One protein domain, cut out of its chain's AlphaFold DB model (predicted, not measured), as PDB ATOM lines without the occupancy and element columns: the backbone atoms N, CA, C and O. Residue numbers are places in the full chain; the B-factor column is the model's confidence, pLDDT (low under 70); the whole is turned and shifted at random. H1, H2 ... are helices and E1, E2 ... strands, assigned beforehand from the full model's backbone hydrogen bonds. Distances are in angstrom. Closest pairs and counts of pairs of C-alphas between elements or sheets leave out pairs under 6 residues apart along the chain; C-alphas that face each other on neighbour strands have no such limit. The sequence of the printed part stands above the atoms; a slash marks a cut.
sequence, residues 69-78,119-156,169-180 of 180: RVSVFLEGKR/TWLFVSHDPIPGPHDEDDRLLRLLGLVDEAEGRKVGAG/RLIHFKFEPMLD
ATOM      1  N   ARG A  69      46.342  77.945  81.127       89.19
ATOM      2  CA  ARG A  69      47.672  77.339  81.024       89.19
ATOM      3  C   ARG A  69      48.076  77.029  79.594       89.19
ATOM      4  O   ARG A  69      47.251  76.671  78.757       89.19
ATOM      5  N   VAL A  70      49.379  77.070  79.349       91.19
ATOM      6  CA  VAL A  70      50.027  76.475  78.178       91.19
ATOM      7  C   VAL A  70      50.682  75.172  78.608       91.19
ATOM      8  O   VAL A  70      51.271  75.083  79.683       91.19
ATOM      9  N   SER A  71      50.604  74.146  77.767       91.12
ATOM     10  CA  SER A  71      51.266  72.876  78.028       91.12
ATOM     11  C   SER A  71      51.800  72.208  76.768       91.12
ATOM     12  O   SER A  71      51.256  72.377  75.672       91.12
ATOM     13  N   VAL A  72      52.869  71.434  76.955       91.44
ATOM     14  CA  VAL A  72      53.485  70.576  75.945       91.44
ATOM     15  C   VAL A  72      53.474  69.142  76.450       91.44
ATOM     16  O   VAL A  72      53.995  68.841  77.527       91.44
ATOM     17  N   PHE A  73      52.885  68.247  75.665       89.56
ATOM     18  CA  PHE A  73      52.722  66.843  76.025       89.56
ATOM     19  C   PHE A  73      53.221  65.922  74.910       89.56
ATOM     20  O   PHE A  73      52.820  66.051  73.755       89.56
ATOM     21  N   LEU A  74      54.079  64.964  75.257       87.81
ATOM     22  CA  LEU A  74      54.566  63.928  74.350       87.81
ATOM     23  C   LEU A  74      53.727  62.658  74.496       87.81
ATOM     24  O   LEU A  74      53.644  62.086  75.583       87.81
ATOM     25  N   GLU A  75      53.177  62.162  73.389       86.38
ATOM     26  CA  GLU A  75      52.424  60.906  73.383       86.38
ATOM     27  C   GLU A  75      53.269  59.697  73.814       86.38
ATOM     28  O   GLU A  75      54.455  59.566  73.491       86.38
ATOM     29  N   GLY A  76      52.636  58.747  74.502       80.00
ATOM     30  CA  GLY A  76      53.227  57.452  74.816       80.00
ATOM     31  C   GLY A  76      53.455  56.590  73.581       80.00
ATOM     32  O   GLY A  76      52.823  56.742  72.535       80.00
ATOM     33  N   LYS A  77      54.377  55.633  73.702       69.94
ATOM     34  CA  LYS A  77      54.516  54.578  72.697       69.94
ATOM     35  C   LYS A  77      53.436  53.536  72.957       69.94
ATOM     36  O   LYS A  77      53.400  52.946  74.033       69.94
ATOM     37  N   ARG A  78      52.603  53.272  71.950       64.56
ATOM     38  CA  ARG A  78      51.694  52.125  71.952       64.56
ATOM     39  C   ARG A  78      52.529  50.855  72.181       64.56
ATOM     40  O   ARG A  78      53.342  50.515  71.325       64.56
ATOM     41  N   THR A 119      54.239  61.866  78.406       84.94
ATOM     42  CA  THR A 119      55.036  62.683  79.329       84.94
ATOM     43  C   THR A 119      54.723  64.158  79.134       84.94
ATOM     44  O   THR A 119      54.777  64.667  78.015       84.94
ATOM     45  N   TRP A 120      54.409  64.845  80.233       86.69
ATOM     46  CA  TRP A 120      54.368  66.304  80.265       86.69
ATOM     47  C   TRP A 120      55.794  66.827  80.133       86.69
ATOM     48  O   TRP A 120      56.641  66.506  80.960       86.69
ATOM     49  N   LEU A 121      56.053  67.585  79.073       89.38
ATOM     50  CA  LEU A 121      57.353  68.213  78.851       89.38
ATOM     51  C   LEU A 121      57.386  69.622  79.443       89.38
ATOM     52  O   LEU A 121      58.413  70.054  79.951       89.38
ATOM     53  N   PHE A 122      56.249  70.320  79.405       90.69
ATOM     54  CA  PHE A 122      56.132  71.689  79.886       90.69
ATOM     55  C   PHE A 122      54.694  72.000  80.308       90.69
ATOM     56  O   PHE A 122      53.747  71.581  79.638       90.69
ATOM     57  N   VAL A 123      54.530  72.760  81.391       90.12
ATOM     58  CA  VAL A 123      53.259  73.361  81.818       90.12
ATOM     59  C   VAL A 123      53.570  74.733  82.414       90.12
ATOM     60  O   VAL A 123      54.411  74.829  83.303       90.12
ATOM     61  N   SER A 124      52.886  75.779  81.953       89.56
ATOM     62  CA  SER A 124      52.960  77.123  82.535       89.56
ATOM     63  C   SER A 124      51.571  77.722  82.681       89.56
ATOM     64  O   SER A 124      50.757  77.624  81.765       89.56
ATOM     65  N   HIS A 125      51.331  78.359  83.823       88.62
ATOM     66  CA  HIS A 125      50.152  79.190  84.088       88.62
ATOM     67  C   HIS A 125      50.449  80.684  83.886       88.62
ATOM     68  O   HIS A 125      49.537  81.502  83.854       88.62
ATOM     69  N   ASP A 126      51.725  81.029  83.709       87.31
ATOM     70  CA  ASP A 126      52.190  82.389  83.476       87.31
ATOM     71  C   ASP A 126      52.593  82.582  82.006       87.31
ATOM     72  O   ASP A 126      52.958  81.606  81.324       87.31
ATOM     73  N   PRO A 127      52.575  83.831  81.504       86.75
ATOM     74  CA  PRO A 127      53.161  84.164  80.215       86.75
ATOM     75  C   PRO A 127      54.606  83.666  80.114       86.75
ATOM     76  O   PRO A 127      55.396  83.801  81.048       86.75
ATOM     77  N   ILE A 128      54.960  83.097  78.962       83.94
ATOM     78  CA  ILE A 128      56.305  82.571  78.727       83.94
ATOM     79  C   ILE A 128      57.278  83.761  78.597       83.94
ATOM     80  O   ILE A 128      57.080  84.598  77.719       83.94
ATOM     81  N   PRO A 129      58.314  83.875  79.449       77.06
ATOM     82  CA  PRO A 129      59.158  85.064  79.497       77.06
ATOM     83  C   PRO A 129      60.219  85.099  78.386       77.06
ATOM     84  O   PRO A 129      60.796  84.075  78.017       77.06
ATOM     85  N   GLY A 130      60.576  86.313  77.958       75.00
ATOM     86  CA  GLY A 130      61.689  86.584  77.040       75.00
ATOM     87  C   GLY A 130      61.299  86.628  75.556       75.00
ATOM     88  O   GLY A 130      60.163  86.326  75.206       75.00
ATOM     89  N   PRO A 131      62.229  87.036  74.673       69.00
ATOM     90  CA  PRO A 131      61.995  87.038  73.233       69.00
ATOM     91  C   PRO A 131      61.841  85.602  72.715       69.00
ATOM     92  O   PRO A 131      62.603  84.711  73.100       69.00
ATOM     93  N   HIS A 132      60.859  85.390  71.840       70.56
ATOM     94  CA  HIS A 132      60.572  84.097  71.207       70.56
ATOM     95  C   HIS A 132      61.233  83.952  69.827       70.56
ATOM     96  O   HIS A 132      60.913  83.022  69.097       70.56
ATOM     97  N   ASP A 133      62.145  84.865  69.489       70.75
ATOM     98  CA  ASP A 133      62.832  84.908  68.193       70.75
ATOM     99  C   ASP A 133      63.979  83.880  68.102       70.75
ATOM    100  O   ASP A 133      64.450  83.562  67.014       70.75
ATOM    101  N   GLU A 134      64.417  83.341  69.248       77.81
ATOM    102  CA  GLU A 134      65.497  82.355  69.361       77.81
ATOM    103  C   GLU A 134      64.925  80.937  69.547       77.81
ATOM    104  O   GLU A 134      64.674  80.489  70.677       77.81
ATOM    105  N   ASP A 135      64.749  80.223  68.432       78.38
ATOM    106  CA  ASP A 135      64.155  78.879  68.379       78.38
ATOM    107  C   ASP A 135      64.799  77.901  69.378       78.38
ATOM    108  O   ASP A 135      64.098  77.184  70.092       78.38
ATOM    109  N   ASP A 136      66.128  77.892  69.504       80.94
ATOM    110  CA  ASP A 136      66.836  76.936  70.364       80.94
ATOM    111  C   ASP A 136      66.534  77.127  71.854       80.94
ATOM    112  O   ASP A 136      66.419  76.152  72.605       80.94
ATOM    113  N   ARG A 137      66.370  78.377  72.300       82.31
ATOM    114  CA  ARG A 137      66.026  78.682  73.693       82.31
ATOM    115  C   ARG A 137      64.594  78.261  73.999       82.31
ATOM    116  O   ARG A 137      64.335  77.696  75.062       82.31
ATOM    117  N   LEU A 138      63.679  78.511  73.063       84.44
ATOM    118  CA  LEU A 138      62.287  78.101  73.181       84.44
ATOM    119  C   LEU A 138      62.163  76.570  73.195       84.44
ATOM    120  O   LEU A 138      61.474  76.016  74.047       84.44
ATOM    121  N   LEU A 139      62.879  75.866  72.316       86.31
ATOM    122  CA  LEU A 139      62.870  74.403  72.274       86.31
ATOM    123  C   LEU A 139      63.390  73.776  73.577       86.31
ATOM    124  O   LEU A 139      62.810  72.794  74.043       86.31
ATOM    125  N   ARG A 140      64.435  74.340  74.194       86.31
ATOM    126  CA  ARG A 140      64.922  73.899  75.514       86.31
ATOM    127  C   ARG A 140      63.895  74.145  76.612       86.31
ATOM    128  O   ARG A 140      63.593  73.234  77.376       86.31
ATOM    129  N   LEU A 141      63.302  75.341  76.644       87.50
ATOM    130  CA  LEU A 141      62.275  75.699  77.624       87.50
ATOM    131  C   LEU A 141      61.075  74.743  77.584       87.50
ATOM    132  O   LEU A 141      60.545  74.364  78.622       87.50
ATOM    133  N   LEU A 142      60.674  74.325  76.384       89.31
ATOM    134  CA  LEU A 142      59.564  73.398  76.168       89.31
ATOM    135  C   LEU A 142      59.948  71.920  76.376       89.31
ATOM    136  O   LEU A 142      59.120  71.039  76.134       89.31
ATOM    137  N   GLY A 143      61.192  71.632  76.773       87.06
ATOM    138  CA  GLY A 143      61.689  70.273  76.986       87.06
ATOM    139  C   GLY A 143      61.826  69.460  75.696       87.06
ATOM    140  O   GLY A 143      61.667  68.241  75.714       87.06
ATOM    141  N   LEU A 144      62.070  70.118  74.557       85.81
ATOM    142  CA  LEU A 144      62.210  69.482  73.241       85.81
ATOM    143  C   LEU A 144      63.661  69.182  72.863       85.81
ATOM    144  O   LEU A 144      63.898  68.429  71.915       85.81
ATOM    145  N   VAL A 145      64.626  69.733  73.594       83.00
ATOM    146  CA  VAL A 145      66.064  69.498  73.423       83.00
ATOM    147  C   VAL A 145      66.665  69.212  74.793       83.00
ATOM    148  O   VAL A 145      66.340  69.900  75.755       83.00
ATOM    149  N   ASP A 146      67.514  68.190  74.873       68.44
ATOM    150  CA  ASP A 146      68.251  67.857  76.092       68.44
ATOM    151  C   ASP A 146      69.460  68.795  76.280       68.44
ATOM    152  O   ASP A 146      70.220  69.031  75.331       68.44
ATOM    153  N   GLU A 147      69.647  69.307  77.499       60.31
ATOM    154  CA  GLU A 147      70.704  70.264  77.870       60.31
ATOM    155  C   GLU A 147      72.113  69.677  77.694       60.31
ATOM    156  O   GLU A 147      73.065  70.419  77.455       60.31
ATOM    157  N   ALA A 148      72.256  68.349  77.784       57.56
ATOM    158  CA  ALA A 148      73.560  67.689  77.796       57.56
ATOM    159  C   ALA A 148      74.135  67.371  76.401       57.56
ATOM    160  O   ALA A 148      75.352  67.263  76.269       57.56
ATOM    161  N   GLU A 149      73.309  67.215  75.357       54.31
ATOM    162  CA  GLU A 149      73.783  66.641  74.077       54.31
ATOM    163  C   GLU A 149      73.156  67.239  72.801       54.31
ATOM    164  O   GLU A 149      73.405  66.742  71.703       54.31
ATOM    165  N   GLY A 150      72.311  68.279  72.886       54.62
ATOM    166  CA  GLY A 150      71.643  68.840  71.694       54.62
ATOM    167  C   GLY A 150      70.698  67.848  70.994       54.62
ATOM    168  O   GLY A 150      70.262  68.053  69.857       54.62
ATOM    169  N   ARG A 151      70.370  66.742  71.670       58.81
ATOM    170  CA  ARG A 151      69.518  65.674  71.158       58.81
ATOM    171  C   ARG A 151      68.053  66.065  71.336       58.81
ATOM    172  O   ARG A 151      67.609  66.369  72.439       58.81
ATOM    173  N   LYS A 152      67.282  66.042  70.244       61.09
ATOM    174  CA  LYS A 152      65.847  66.365  70.275       61.09
ATOM    175  C   LYS A 152      65.047  65.263  70.976       61.09
ATOM    176  O   LYS A 152      65.132  64.087  70.601       61.09
ATOM    177  N   VAL A 153      64.220  65.634  71.948       59.44
ATOM    178  CA  VAL A 153      63.288  64.732  72.636       59.44
ATOM    179  C   VAL A 153      62.285  64.204  71.609       59.44
ATOM    180  O   VAL A 153      61.512  64.947  71.014       59.44
ATOM    181  N   GLY A 154      62.331  62.896  71.335       53.44
ATOM    182  CA  GLY A 154      61.487  62.269  70.311       53.44
ATOM    183  C   GLY A 154      62.169  61.992  68.969       53.44
ATOM    184  O   GLY A 154      61.595  61.247  68.170       53.44
ATOM    185  N   ALA A 155      63.406  62.454  68.757       50.88
ATOM    186  CA  ALA A 155      64.254  61.963  67.678       50.88
ATOM    187  C   ALA A 155      64.739  60.546  68.026       50.88
ATOM    188  O   ALA A 155      65.806  60.328  68.603       50.88
ATOM    189  N   GLY A 156      63.916  59.546  67.701       46.16
ATOM    190  CA  GLY A 156      64.476  58.235  67.382       46.16
ATOM    191  C   GLY A 156      65.480  58.428  66.249       46.16
ATOM    192  O   GLY A 156      65.231  59.273  65.389       46.16
ATOM    193  N   ARG A 169      55.718  59.686  67.181       80.81
ATOM    194  CA  ARG A 169      54.972  60.223  68.326       80.81
ATOM    195  C   ARG A 169      54.690  61.692  68.072       80.81
ATOM    196  O   ARG A 169      55.576  62.381  67.566       80.81
ATOM    197  N   LEU A 170      53.497  62.152  68.425       85.38
ATOM    198  CA  LEU A 170      53.162  63.563  68.325       85.38
ATOM    199  C   LEU A 170      53.517  64.293  69.621       85.38
ATOM    200  O   LEU A 170      53.482  63.725  70.716       85.38
ATOM    201  N   ILE A 171      53.876  65.562  69.457       88.19
ATOM    202  CA  ILE A 171      53.978  66.533  70.539       88.19
ATOM    203  C   ILE A 171      52.745  67.419  70.426       88.19
ATOM    204  O   ILE A 171      52.478  67.990  69.369       88.19
ATOM    205  N   HIS A 172      51.996  67.510  71.513       88.62
ATOM    206  CA  HIS A 172      50.787  68.308  71.610       88.62
ATOM    207  C   HIS A 172      51.112  69.626  72.284       88.62
ATOM    208  O   HIS A 172      51.593  69.633  73.414       88.62
ATOM    209  N   PHE A 173      50.810  70.720  71.596       91.12
ATOM    210  CA  PHE A 173      50.809  72.063  72.153       91.12
ATOM    211  C   PHE A 173      49.371  72.440  72.465       91.12
ATOM    212  O   PHE A 173      48.517  72.409  71.576       91.12
ATOM    213  N   LYS A 174      49.090  72.776  73.723       90.25
ATOM    214  CA  LYS A 174      47.736  73.111  74.161       90.25
ATOM    215  C   LYS A 174      47.738  74.389  74.982       90.25
ATOM    216  O   LYS A 174      48.493  74.494  75.944       90.25
ATOM    217  N   PHE A 175      46.843  75.304  74.627       90.62
ATOM    218  CA  PHE A 175      46.424  76.406  75.482       90.62
ATOM    219  C   PHE A 175      45.022  76.112  76.019       90.62
ATOM    220  O   PHE A 175      44.125  75.745  75.258       90.62
ATOM    221  N   GLU A 176      44.845  76.248  77.325       88.69
ATOM    222  CA  GLU A 176      43.546  76.216  77.989       88.69
ATOM    223  C   GLU A 176      43.306  77.597  78.600       88.69
ATOM    224  O   GLU A 176      44.158  78.056  79.361       88.69
ATOM    225  N   PRO A 177      42.205  78.284  78.248       88.38
ATOM    226  CA  PRO A 177      41.908  79.605  78.790       88.38
ATOM    227  C   PRO A 177      41.515  79.516  80.269       88.38
ATOM    228  O   PRO A 177      41.409  78.423  80.828       88.38
ATOM    229  N   MET A 178      41.277  80.677  80.883       85.94
ATOM    230  CA  MET A 178      40.739  80.765  82.239       85.94
ATOM    231  C   MET A 178      39.472  79.908  82.384       85.94
ATOM    232  O   MET A 178      38.597  79.939  81.515       85.94
ATOM    233  N   LEU A 179      39.395  79.152  83.478       76.75
ATOM    234  CA  LEU A 179      38.229  78.362  83.871       76.75
ATOM    235  C   LEU A 179      37.759  78.854  85.242       76.75
ATOM    236  O   LEU A 179      38.595  79.020  86.134       76.75
ATOM    237  N   ASP A 180      36.454  79.065  85.382       62.56
ATOM    238  CA  ASP A 180      35.760  79.455  86.617       62.56
ATOM    239  C   ASP A 180      34.432  78.690  86.743       62.56
ATOM    240  O   ASP A 180      33.824  78.410  85.676       62.56
TER     241      ASP A 180
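This is residues 69 to 78, 119 to 156 and 169 to 180 of the 180 residues of the protein "tRNA(Phe) 7-((3-amino-3-carboxypropyl)-4-demethylwyosine(37)-N(4))-methyltransferase" of Colletotrichum gloeosporioides (strain Cg-14) (UniProt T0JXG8). Picture a small antiparallel sheet of three strands, in the order E2, E1, E3, with a looping stretch, residues 125 to 156, that leaves the end of E2 and holds one short helix, H1, off to one side of the sheet. The printed part has 60 residues, and along the chain come E1, E2, H1 and E3. The class is mixed, helices and strands, with 26 residues, under half, in named elements. The whole is flat, spanning 40 by 34 by 15 A, and only just loose, close to compact, with a radius of gyration of the C-alphas of 12.7 A.

Find C-alpha 69 at (47.672, 77.339, 81.024); from there E1, residues 69 to 75, runs 18.7 A. E2, residues 119 to 124, covers 14.9 A. Look for H1, residues 135 to 141, from C-alpha 135 at (64.155, 78.879, 68.379), 10.0 A long. E3, residues 171 to 176, runs 16.1 A to C-alpha 176 at (43.546, 76.216, 77.989).

Begin at E1, the inner strand. E3, an edge strand, is antiparallel to it at 156 degrees; N 71 and O 174 are 2.8 A apart, within hydrogen-bond range. E2, the other edge strand, is antiparallel to E1 at 170 degrees, with N 72 and O 122 at 2.8 A. H1 is not on the sheet and is apart from E1; its closest C-alphas with E2 are those of Phe 122 and Leu 141, 7.7 A. In H1 every O i to N i+4 pair is within hydrogen-bond range.

The C-alphas farthest apart, of Glu 149 and Asp 180, are 42.0 A apart. Residues 79 to 118 and 157 to 168 are not printed, with C-alpha gaps of 13.3 A and 9.8 A across the cuts. The link E2 to H1 is short; residues 142 to 156 hold no named element. Look for pLDDT under 70 at residues 77 to 78, 131, 146 to 156 and 180.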